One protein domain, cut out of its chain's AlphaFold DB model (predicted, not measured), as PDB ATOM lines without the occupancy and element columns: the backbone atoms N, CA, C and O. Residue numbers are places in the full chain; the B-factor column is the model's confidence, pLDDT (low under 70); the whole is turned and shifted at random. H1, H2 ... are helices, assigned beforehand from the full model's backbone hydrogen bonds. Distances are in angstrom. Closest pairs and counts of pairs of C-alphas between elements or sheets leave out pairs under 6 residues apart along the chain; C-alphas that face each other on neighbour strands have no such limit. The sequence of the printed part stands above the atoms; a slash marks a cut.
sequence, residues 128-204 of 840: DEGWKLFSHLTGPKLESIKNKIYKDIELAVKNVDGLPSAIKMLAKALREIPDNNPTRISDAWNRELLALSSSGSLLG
ATOM      1  N   ASP A 128     -57.464 -42.232 -31.915       90.38
ATOM      2  CA  ASP A 128     -57.871 -41.324 -30.840       90.38
ATOM      3  C   ASP A 128     -56.802 -41.174 -29.748       90.38
ATOM      4  O   ASP A 128     -56.536 -40.067 -29.275       90.38
ATOM      5  N   GLU A 129     -56.184 -42.273 -29.310       93.88
ATOM      6  CA  GLU A 129     -55.111 -42.239 -28.307       93.88
ATOM      7  C   GLU A 129     -53.851 -41.569 -28.853       93.88
ATOM      8  O   GLU A 129     -53.215 -40.776 -28.154       93.88
ATOM      9  N   GLY A 130     -53.514 -41.848 -30.112       92.38
ATOM     10  CA  GLY A 130     -52.396 -41.231 -30.806       92.38
ATOM     11  C   GLY A 130     -52.595 -39.726 -30.961       92.38
ATOM     12  O   GLY A 130     -51.690 -38.949 -30.642       92.38
ATOM     13  N   TRP A 131     -53.803 -39.300 -31.343       91.88
ATOM     14  CA  TRP A 131     -54.164 -37.886 -31.410       91.88
ATOM     15  C   TRP A 131     -54.139 -37.208 -30.037       91.88
ATOM     16  O   TRP A 131     -53.605 -36.103 -29.901       91.88
ATOM     17  N   LYS A 132     -54.648 -37.870 -28.988       93.50
ATOM     18  CA  LYS A 132     -54.579 -37.370 -27.602       93.50
ATOM     19  C   LYS A 132     -53.137 -37.180 -27.143       93.50
ATOM     20  O   LYS A 132     -52.812 -36.130 -26.591       93.50
ATOM     21  N   LEU A 133     -52.264 -38.156 -27.402       94.19
ATOM     22  CA  LEU A 133     -50.841 -38.055 -27.077       94.19
ATOM     23  C   LEU A 133     -50.181 -36.896 -27.835       94.19
ATOM     24  O   LEU A 133     -49.479 -36.089 -27.226       94.19
ATOM     25  N   PHE A 134     -50.420 -36.784 -29.143       92.19
ATOM     26  CA  PHE A 134     -49.891 -35.692 -29.961       92.19
ATOM     27  C   PHE A 134     -50.340 -34.320 -29.442       92.19
ATOM     28  O   PHE A 134     -49.516 -33.426 -29.230       92.19
ATOM     29  N   SER A 135     -51.639 -34.171 -29.183       90.69
ATOM     30  CA  SER A 135     -52.246 -32.933 -28.689       90.69
ATOM     31  C   SER A 135     -51.674 -32.536 -27.329       90.69
ATOM     32  O   SER A 135     -51.290 -31.388 -27.119       90.69
ATOM     33  N   HIS A 136     -51.517 -33.504 -26.423       92.00
ATOM     34  CA  HIS A 136     -50.918 -33.277 -25.111       92.00
ATOM     35  C   HIS A 136     -49.456 -32.801 -25.202       92.00
ATOM     36  O   HIS A 136     -49.047 -31.908 -24.464       92.00
ATOM     37  N   LEU A 137     -48.663 -33.363 -26.122       90.56
ATOM     38  CA  LEU A 137     -47.243 -33.020 -26.287       90.56
ATOM     39  C   LEU A 137     -46.998 -31.684 -27.010       90.56
ATOM     40  O   LEU A 137     -45.918 -31.095 -26.864       90.56
ATOM     41  N   THR A 138     -47.960 -31.233 -27.816       87.44
ATOM     42  CA  THR A 138     -47.885 -29.988 -28.598       87.44
ATOM     43  C   THR A 138     -48.484 -28.791 -27.859       87.44
ATOM     44  O   THR A 138     -47.971 -27.678 -27.997       87.44
ATOM     45  N   GLY A 139     -49.503 -29.013 -27.023       83.19
ATOM     46  CA  GLY A 139     -50.053 -28.011 -26.112       83.19
ATOM     47  C   GLY A 139     -50.615 -26.767 -26.830       83.19
ATOM     48  O   GLY A 139     -51.200 -26.898 -27.908       83.19
ATOM     49  N   PRO A 140     -50.407 -25.541 -26.297       76.88
ATOM     50  CA  PRO A 140     -51.012 -24.305 -26.822       76.88
ATOM     51  C   PRO A 140     -50.648 -23.993 -28.280       76.88
ATOM     52  O   PRO A 140     -51.368 -23.275 -28.975       76.88
ATOM     53  N   LYS A 141     -49.519 -24.534 -28.766       78.38
ATOM     54  CA  LYS A 141     -49.079 -24.377 -30.156       78.38
ATOM     55  C   LYS A 141     -50.135 -24.933 -31.115       78.38
ATOM     56  O   LYS A 141     -50.441 -24.278 -32.105       78.38
ATOM     57  N   LEU A 142     -50.728 -26.086 -30.800       79.38
ATOM     58  CA  LEU A 142     -51.778 -26.699 -31.614       79.38
ATOM     59  C   LEU A 142     -53.078 -25.882 -31.572       79.38
ATOM     60  O   LEU A 142     -53.703 -25.674 -32.606       79.38
ATOM     61  N   GLU A 143     -53.441 -25.344 -30.405       75.06
ATOM     62  CA  GLU A 143     -54.640 -24.508 -30.226       75.06
ATOM     63  C   GLU A 143     -54.576 -23.190 -31.018       75.06
ATOM     64  O   GLU A 143     -55.603 -22.672 -31.464       75.06
ATOM     65  N   SER A 144     -53.365 -22.662 -31.239       71.44
ATOM     66  CA  SER A 144     -53.128 -21.457 -32.050       71.44
ATOM     67  C   SER A 144     -53.312 -21.673 -33.560       71.44
ATOM     68  O   SER A 144     -53.425 -20.711 -34.323       71.44
ATOM     69  N   ILE A 145     -53.377 -22.934 -34.000       72.44
ATOM     70  CA  ILE A 145     -53.472 -23.331 -35.400       72.44
ATOM     71  C   ILE A 145     -54.935 -23.671 -35.719       72.44
ATOM     72  O   ILE A 145     -55.385 -24.804 -35.572       72.44
ATOM     73  N   LYS A 146     -55.699 -22.683 -36.194       60.06
ATOM     74  CA  LYS A 146     -56.991 -22.918 -36.864       60.06
ATOM     75  C   LYS A 146     -56.774 -22.879 -38.379       60.06
ATOM     76  O   LYS A 146     -55.947 -22.088 -38.828       60.06
ATOM     77  N   ASN A 147     -57.516 -23.707 -39.136       63.44
ATOM     78  CA  ASN A 147     -57.611 -23.813 -40.617       63.44
ATOM     79  C   ASN A 147     -57.016 -25.113 -41.219       63.44
ATOM     80  O   ASN A 147     -56.628 -26.027 -40.499       63.44
ATOM     81  N   LYS A 148     -56.998 -25.203 -42.564       64.44
ATOM     82  CA  LYS A 148     -56.697 -26.372 -43.429       64.44
ATOM     83  C   LYS A 148     -55.516 -27.256 -42.984       64.44
ATOM     84  O   LYS A 148     -55.618 -28.471 -43.093       64.44
ATOM     85  N   ILE A 149     -54.474 -26.662 -42.406       75.25
ATOM     86  CA  ILE A 149     -53.287 -27.361 -41.888       75.25
ATOM     87  C   ILE A 149     -53.602 -28.354 -40.751       75.25
ATOM     88  O   ILE A 149     -52.896 -29.341 -40.596       75.25
ATOM     89  N   TYR A 150     -54.665 -28.138 -39.962       80.62
ATOM     90  CA  TYR A 150     -55.030 -29.045 -38.866       80.62
ATOM     91  C   TYR A 150     -55.337 -30.448 -39.398       80.62
ATOM     92  O   TYR A 150     -54.868 -31.431 -38.838       80.62
ATOM     93  N   LYS A 151     -56.041 -30.529 -40.537       80.81
ATOM     94  CA  LYS A 151     -56.315 -31.799 -41.222       80.81
ATOM     95  C   LYS A 151     -55.040 -32.445 -41.759       80.81
ATOM     96  O   LYS A 151     -54.915 -33.660 -41.708       80.81
ATOM     97  N   ASP A 152     -54.087 -31.646 -42.242       77.75
ATOM     98  CA  ASP A 152     -52.797 -32.153 -42.723       77.75
ATOM     99  C   ASP A 152     -51.941 -32.701 -41.563       77.75
ATOM    100  O   ASP A 152     -51.273 -33.723 -41.711       77.75
ATOM    101  N   ILE A 153     -51.989 -32.060 -40.388       83.75
ATOM    102  CA  ILE A 153     -51.344 -32.536 -39.153       83.75
ATOM    103  C   ILE A 153     -52.019 -33.816 -38.653       83.75
ATOM    104  O   ILE A 153     -51.330 -34.792 -38.366       83.75
ATOM    105  N   GLU A 154     -53.349 -33.838 -38.581       85.50
ATOM    106  CA  GLU A 154     -54.136 -35.017 -38.206       85.50
ATOM    107  C   GLU A 154     -53.826 -36.204 -39.123       85.50
ATOM    108  O   GLU A 154     -53.515 -37.296 -38.647       85.50
ATOM    109  N   LEU A 155     -53.774 -35.968 -40.437       80.88
ATOM    110  CA  LEU A 155     -53.374 -36.972 -41.413       80.88
ATOM    111  C   LEU A 155     -51.922 -37.432 -41.205       80.88
ATOM    112  O   LEU A 155     -51.639 -38.622 -41.310       80.88
ATOM    113  N   ALA A 156     -50.990 -36.528 -40.891       79.81
ATOM    114  CA  ALA A 156     -49.600 -36.886 -40.602       79.81
ATOM    115  C   ALA A 156     -49.464 -37.748 -39.333       79.81
ATOM    116  O   ALA A 156     -48.690 -38.703 -39.332       79.81
ATOM    117  N   VAL A 157     -50.233 -37.453 -38.282       84.25
ATOM    118  CA  VAL A 157     -50.276 -38.250 -37.043       84.25
ATOM    119  C   VAL A 157     -50.914 -39.615 -37.294       84.25
ATOM    120  O   VAL A 157     -50.397 -40.629 -36.833       84.25
ATOM    121  N   LYS A 158     -51.985 -39.669 -38.090       82.94
ATOM    122  CA  LYS A 158     -52.579 -40.932 -38.539       82.94
ATOM    123  C   LYS A 158     -51.571 -41.788 -39.315       82.94
ATOM    124  O   LYS A 158     -51.488 -42.989 -39.102       82.94
ATOM    125  N   ASN A 159     -50.739 -41.157 -40.145       78.06
ATOM    126  CA  ASN A 159     -49.730 -41.818 -40.977       78.06
ATOM    127  C   ASN A 159     -48.516 -42.381 -40.218       78.06
ATOM    128  O   ASN A 159     -47.632 -42.940 -40.863       78.06
ATOM    129  N   VAL A 160     -48.416 -42.217 -38.896       76.62
ATOM    130  CA  VAL A 160     -47.380 -42.896 -38.092       76.62
ATOM    131  C   VAL A 160     -47.912 -44.127 -37.356       76.62
ATOM    132  O   VAL A 160     -47.234 -44.651 -36.472       76.62
ATOM    133  N   ASP A 161     -49.114 -44.579 -37.734       77.81
ATOM    134  CA  ASP A 161     -49.744 -45.846 -37.350       77.81
ATOM    135  C   ASP A 161     -49.726 -46.109 -35.835       77.81
ATOM    136  O   ASP A 161     -49.415 -47.204 -35.371       77.81
ATOM    137  N   GLY A 162     -50.003 -45.073 -35.037       82.44
ATOM    138  CA  GLY A 162     -50.142 -45.212 -33.585       82.44
ATOM    139  C   GLY A 162     -48.836 -45.429 -32.813       82.44
ATOM    140  O   GLY A 162     -48.882 -45.654 -31.603       82.44
ATOM    141  N   LEU A 163     -47.664 -45.352 -33.456       81.56
ATOM    142  CA  LEU A 163     -46.387 -45.595 -32.784       81.56
ATOM    143  C   LEU A 163     -46.010 -44.408 -31.864       81.56
ATOM    144  O   LEU A 163     -45.720 -43.312 -32.361       81.56
ATOM    145  N   PRO A 164     -45.930 -44.583 -30.525       85.88
ATOM    146  CA  PRO A 164     -45.752 -43.459 -29.599       85.88
ATOM    147  C   PRO A 164     -44.473 -42.647 -29.825       85.88
ATOM    148  O   PRO A 164     -44.451 -41.435 -29.609       85.88
ATOM    149  N   SER A 165     -43.385 -43.300 -30.239       77.38
ATOM    150  CA  SER A 165     -42.099 -42.650 -30.506       77.38
ATOM    151  C   SER A 165     -42.145 -41.762 -31.756       77.38
ATOM    152  O   SER A 165     -41.629 -40.644 -31.724       77.38
ATOM    153  N   ALA A 166     -42.839 -42.191 -32.811       77.62
ATOM    154  CA  ALA A 166     -43.043 -41.394 -34.018       77.62
ATOM    155  C   ALA A 166     -44.018 -40.228 -33.789       77.62
ATOM    156  O   ALA A 166     -43.785 -39.117 -34.265       77.62
ATOM    157  N   ILE A 167     -45.053 -40.429 -32.970       85.00
ATOM    158  CA  ILE A 167     -45.953 -39.347 -32.546       85.00
ATOM    159  C   ILE A 167     -45.180 -38.278 -31.761       85.00
ATOM    160  O   ILE A 167     -45.304 -37.085 -32.041       85.00
ATOM    161  N   LYS A 168     -44.326 -38.689 -30.812       84.69
ATOM    162  CA  LYS A 168     -43.441 -37.775 -30.067       84.69
ATOM    163  C   LYS A 168     -42.506 -36.999 -30.993       84.69
ATOM    164  O   LYS A 168     -42.277 -35.811 -30.764       84.69
ATOM    165  N   MET A 169     -41.985 -37.656 -32.026       78.50
ATOM    166  CA  MET A 169     -41.141 -37.037 -33.047       78.50
ATOM    167  C   MET A 169     -41.897 -35.943 -33.819       78.50
ATOM    168  O   MET A 169     -41.406 -34.817 -33.885       78.50
ATOM    169  N   LEU A 170     -43.109 -36.224 -34.316       80.75
ATOM    170  CA  LEU A 170     -43.953 -35.228 -34.992       80.75
ATOM    171  C   LEU A 170     -44.336 -34.063 -34.065       80.75
ATOM    172  O   LEU A 170     -44.257 -32.900 -34.459       80.75
ATOM    173  N   ALA A 171     -44.704 -34.358 -32.816       86.62
ATOM    174  CA  ALA A 171     -45.066 -33.338 -31.832       86.62
ATOM    175  C   ALA A 171     -43.889 -32.398 -31.521       86.62
ATOM    176  O   ALA A 171     -44.053 -31.177 -31.443       86.62
ATOM    177  N   LYS A 172     -42.680 -32.960 -31.377       82.06
ATOM    178  CA  LYS A 172     -41.444 -32.189 -31.197       82.06
ATOM    179  C   LYS A 172     -41.167 -31.301 -32.412       82.06
ATOM    180  O   LYS A 172     -40.869 -30.126 -32.217       82.06
ATOM    181  N   ALA A 173     -41.320 -31.832 -33.628       79.62
ATOM    182  CA  ALA A 173     -41.133 -31.071 -34.861       79.62
ATOM    183  C   ALA A 173     -42.073 -29.855 -34.932       79.62
ATOM    184  O   ALA A 173     -41.608 -28.749 -35.191       79.62
ATOM    185  N   LEU A 174     -43.363 -30.020 -34.604       82.44
ATOM    186  CA  LEU A 174     -44.326 -28.910 -34.598       82.44
ATOM    187  C   LEU A 174     -43.966 -27.835 -33.558       82.44
ATOM    188  O   LEU A 174     -44.042 -26.637 -33.834       82.44
ATOM    189  N   ARG A 175     -43.567 -28.257 -32.352       84.62
ATOM    190  CA  ARG A 175     -43.232 -27.346 -31.247       84.62
ATOM    191  C   ARG A 175     -41.984 -26.510 -31.529       84.62
ATOM    192  O   ARG A 175     -41.923 -25.360 -31.104       84.62
ATOM    193  N   GLU A 176     -41.004 -27.080 -32.227       78.94
ATOM    194  CA  GLU A 176     -39.743 -26.411 -32.566       78.94
ATOM    195  C   GLU A 176     -39.864 -25.413 -33.726       78.94
ATOM    196  O   GLU A 176     -38.904 -24.688 -33.987       78.94
ATOM    197  N   ILE A 177     -41.019 -25.315 -34.398       80.00
ATOM    198  CA  ILE A 177     -41.258 -24.259 -35.388       80.00
ATOM    199  C   ILE A 177     -41.216 -22.903 -34.659       80.00
ATOM    200  O   ILE A 177     -42.058 -22.656 -33.792       80.00
ATOM    201  N   PRO A 178     -40.265 -22.007 -34.981       73.88
ATOM    202  CA  PRO A 178     -40.026 -20.804 -34.182       73.88
ATOM    203  C   PRO A 178     -41.121 -19.738 -34.338       73.88
ATOM    204  O   PRO A 178     -41.290 -18.900 -33.457       73.88
ATOM    205  N   ASP A 179     -41.880 -19.767 -35.436       71.81
ATOM    206  CA  ASP A 179     -42.943 -18.799 -35.715       71.81
ATOM    207  C   ASP A 179     -44.271 -19.204 -35.044       71.81
ATOM    208  O   ASP A 179     -44.573 -20.391 -34.900       71.81
ATOM    209  N   ASN A 180     -45.063 -18.212 -34.636       73.56
ATOM    210  CA  ASN A 180     -46.418 -18.380 -34.093       73.56
ATOM    211  C   ASN A 180     -47.500 -17.929 -35.090       73.56
ATOM    212  O   ASN A 180     -48.691 -18.042 -34.812       73.56
ATOM    213  N   ASN A 181     -47.103 -17.414 -36.257       75.62
ATOM    214  CA  ASN A 181     -48.001 -17.073 -37.346       75.62
ATOM    215  C   ASN A 181     -48.516 -18.355 -38.041       75.62
ATOM    216  O   ASN A 181     -47.701 -19.120 -38.569       75.62
ATOM    217  N   PRO A 182     -49.843 -18.572 -38.128       71.06
ATOM    218  CA  PRO A 182     -50.419 -19.795 -38.691       71.06
ATOM    219  C   PRO A 182     -49.983 -20.111 -40.130       71.06
ATOM    220  O   PRO A 182     -49.754 -21.272 -40.462       71.06
ATOM    221  N   THR A 183     -49.820 -19.099 -40.987       72.25
ATOM    222  CA  THR A 183     -49.420 -19.287 -42.392       72.25
ATOM    223  C   THR A 183     -47.975 -19.762 -42.493       72.25
ATOM    224  O   THR A 183     -47.678 -20.710 -43.213       72.25
ATOM    225  N   ARG A 184     -47.071 -19.173 -41.705       74.81
ATOM    226  CA  ARG A 184     -45.658 -19.578 -41.694       74.81
ATOM    227  C   ARG A 184     -45.432 -20.918 -41.006       74.81
ATOM    228  O   ARG A 184     -44.546 -21.660 -41.428       74.81
ATOM    229  N   ILE A 185     -46.244 -21.243 -39.997       75.19
ATOM    230  CA  ILE A 185     -46.302 -22.594 -39.430       75.19
ATOM    231  C   ILE A 185     -46.718 -23.583 -40.516       75.19
ATOM    232  O   ILE A 185     -46.068 -24.612 -40.649       75.19
ATOM    233  N   SER A 186     -47.726 -23.259 -41.332       73.56
ATOM    234  CA  SER A 186     -48.132 -24.107 -42.459       73.56
ATOM    235  C   SER A 186     -47.018 -24.325 -43.462       73.56
ATOM    236  O   SER A 186     -46.764 -25.464 -43.839       73.56
ATOM    237  N   ASP A 187     -46.314 -23.274 -43.864       73.56
ATOM    238  CA  ASP A 187     -45.218 -23.415 -44.817       73.56
ATOM    239  C   ASP A 187     -44.045 -24.211 -44.226       73.56
ATOM    240  O   ASP A 187     -43.430 -25.020 -44.920       73.56
ATOM    241  N   ALA A 188     -43.725 -24.002 -42.945       75.62
ATOM    242  CA  ALA A 188     -42.676 -24.741 -42.247       75.62
ATOM    243  C   ALA A 188     -43.047 -26.214 -42.055       75.62
ATOM    244  O   ALA A 188     -42.252 -27.081 -42.399       75.62
ATOM    245  N   TRP A 189     -44.265 -26.494 -41.594       78.44
ATOM    246  CA  TRP A 189     -44.788 -27.848 -41.442       78.44
ATOM    247  C   TRP A 189     -44.841 -28.580 -42.778       78.44
ATOM    248  O   TRP A 189     -44.394 -29.714 -42.864       78.44
ATOM    249  N   ASN A 190     -45.304 -27.928 -43.845       74.00
ATOM    250  CA  ASN A 190     -45.339 -28.538 -45.170       74.00
ATOM    251  C   ASN A 190     -43.931 -28.856 -45.685       74.00
ATOM    252  O   ASN A 190     -43.735 -29.921 -46.261       74.00
ATOM    253  N   ARG A 191     -42.931 -27.998 -45.440       71.38
ATOM    254  CA  ARG A 191     -41.521 -28.322 -45.735       71.38
ATOM    255  C   ARG A 191     -41.028 -29.525 -44.922       71.38
ATOM    256  O   ARG A 191     -40.397 -30.415 -45.491       71.38
ATOM    257  N   GLU A 192     -41.365 -29.576 -43.635       68.19
ATOM    258  CA  GLU A 192     -41.040 -30.691 -42.732       68.19
ATOM    259  C   GLU A 192     -41.838 -31.979 -43.038       68.19
ATOM    260  O   GLU A 192     -41.419 -33.089 -42.744       68.19
ATOM    261  N   LEU A 193     -42.998 -31.909 -43.674       67.94
ATOM    262  CA  LEU A 193     -43.729 -33.108 -44.091       67.94
ATOM    263  C   LEU A 193     -43.228 -33.600 -45.454       67.94
ATOM    264  O   LEU A 193     -43.056 -34.803 -45.687       67.94
ATOM    265  N   LEU A 194     -42.936 -32.659 -46.355       62.78
ATOM    266  CA  LEU A 194     -42.400 -32.939 -47.681       62.78
ATOM    267  C   LEU A 194     -41.050 -33.627 -47.588       62.78
ATOM    268  O   LEU A 194     -40.853 -34.646 -48.246       62.78
ATOM    269  N   ALA A 195     -40.124 -33.131 -46.771       61.19
ATOM    270  CA  ALA A 195     -38.811 -33.753 -46.695       61.19
ATOM    271  C   ALA A 195     -38.795 -35.057 -45.849       61.19
ATOM    272  O   ALA A 195     -37.892 -35.876 -46.034       61.19
ATOM    273  N   LEU A 196     -39.855 -35.349 -45.071       61.66
ATOM    274  CA  LEU A 196     -40.086 -36.654 -44.423       61.66
ATOM    275  C   LEU A 196     -40.466 -37.663 -45.514       61.66
ATOM    276  O   LEU A 196     -40.001 -38.797 -45.511       61.66
ATOM    277  N   SER A 197     -41.251 -37.202 -46.491       56.84
ATOM    278  CA  SER A 197     -41.771 -38.000 -47.604       56.84
ATOM    279  C   SER A 197     -40.786 -38.184 -48.769       56.84
ATOM    280  O   SER A 197     -40.891 -39.163 -49.501       56.84
ATOM    281  N   SER A 198     -39.850 -37.249 -48.982       51.38
ATOM    282  CA  SER A 198     -39.047 -37.176 -50.220       51.38
ATOM    283  C   SER A 198     -37.551 -37.465 -50.075       51.38
ATOM    284  O   SER A 198     -36.914 -37.764 -51.081       51.38
ATOM    285  N   SER A 199     -36.969 -37.420 -48.873       49.03
ATOM    286  CA  SER A 199     -35.516 -37.639 -48.713       49.03
ATOM    287  C   SER A 199     -35.100 -38.391 -47.448       49.03
ATOM    288  O   SER A 199     -33.915 -38.681 -47.275       49.03
ATOM    289  N   GLY A 200     -36.028 -38.678 -46.528       50.09
ATOM    290  CA  GLY A 200     -35.690 -39.212 -45.205       50.09
ATOM    291  C   GLY A 200     -34.673 -38.348 -44.439       50.09
ATOM    292  O   GLY A 200     -34.118 -38.803 -43.443       50.09
ATOM    293  N   SER A 201     -34.352 -37.130 -44.898       49.25
ATOM    294  CA  SER A 201     -33.224 -36.345 -44.382       49.25
ATOM    295  C   SER A 201     -33.623 -35.357 -43.291       49.25
ATOM    296  O   SER A 201     -32.799 -34.543 -42.883       49.25
ATOM    297  N   LEU A 202     -34.871 -35.367 -42.830       39.97
ATOM    298  CA  LEU A 202     -35.395 -34.157 -42.211       39.97
ATOM    299  C   LEU A 202     -34.948 -33.847 -40.806       39.97
ATOM    300  O   LEU A 202     -34.935 -32.689 -40.412       39.97
ATOM    301  N   LEU A 203     -34.564 -34.847 -40.037       43.97
ATOM    302  CA  LEU A 203     -34.355 -34.586 -38.624       43.97
ATOM    303  C   LEU A 203     -32.898 -34.338 -38.272       43.97
ATOM    304  O   LEU A 203     -32.628 -34.003 -37.125       43.97
ATOM    305  N   GLY A 204     -31.946 -34.432 -39.208       49.44
ATOM    306  CA  GLY A 204     -30.524 -34.298 -38.871       49.44
ATOM    307  C   GLY A 204     -30.176 -35.104 -37.605       49.44
ATOM    308  O   GLY A 204     -30.621 -36.235 -37.432       49.44
TER     309      GLY A 204
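Overview. This is residues 128 to 204 of the 840 residues of the protein "NB-ARC domain-containing protein" of Beta vulgaris subsp. vulgaris (UniProt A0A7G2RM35). The longest helix, H5, slants away from one side of a pair of helices, H3 and H4, which lie side by side and run opposite ways; H1 packs slantwise on the other side of that pair, mostly on H4. The short H2 lies near the last part of H1 and the end of H4, and H1 and H5 have the H3 and H4 pair between them. The printed part has 77 residues with five named helices, in the order H1, H2, H3, H4, H5, and no named strand; the class is all helix. The whole is compact, with a radius of gyration of the C-alphas of 11.5 A and spans of 29 by 28 by 20 A.

Along the chain. H5, residues 182 to 198, is 23.8 A long from first to last C-alpha and ends at C-alpha 198 (-39.047, -37.176, -50.220). H4, residues 164 to 175, is 16.4 A long and begins at C-alpha 164 (-45.752, -43.459, -29.599). H3, residues 149 to 158, is 14.0 A long. H1, residues 128 to 138, is 15.3 A long and begins at C-alpha 128 (-57.871, -41.324, -30.840). H2, residues 140 to 143, measures 5.0 A.

Arrangement. H3, H4 and H5 form a bundle, three helices in one group, up and down, each running against the one before it in the chain. H5 and H4 are close but not clearly touching, the closest C-alphas, those of Leu 174 and Trp 189, being 6.9 A apart; they run opposite ways at a steep tilt of 42 degrees. H5 is also close to H3 but not clearly touching it, with the C-alphas of Ile 149 and Ser 186 closest at 6.1 A; they run the same way at a shallow tilt of 34 degrees, only just short of steep. H3 and H4 are close but not clearly touching, with the C-alphas of Val 157 and Ile 167 closest at 6.3 A; they run opposite ways at a shallow tilt of 20 degrees. H1 touches H4, the closest C-alphas, those of Thr 138 and Ala 171, being 5.4 A apart, at a steep tilt of 39 degrees, the same way. H1 also touches H3, with the C-alphas of Trp 131 and Val 157 closest at 6.9 A, at a steep tilt of 58 degrees, opposite ways. H2 is close to H4 but not clearly touching it, the C-alphas of Lys 141 and Arg 175 being closest at 6.6 A. H5 is apart from H1 and from H2. In H1, H3 and H4 every O i to N i+4 pair is within hydrogen-bond range, in H5 12 of 13 are, and H2 is too short for such a pair.

Size, cuts and confidence. The two C-alphas farthest apart are those of Pro 140 and Ser 199, at 30.0 A. The printed part has no cut. The links H1 to H2, H2 to H3 and H3 to H4 are tight, and the link H4 to H5 is short; no link is long. The mean pLDDT of the printed part is 75.7, and residues 146 to 148 and 192 to 204 are under 70.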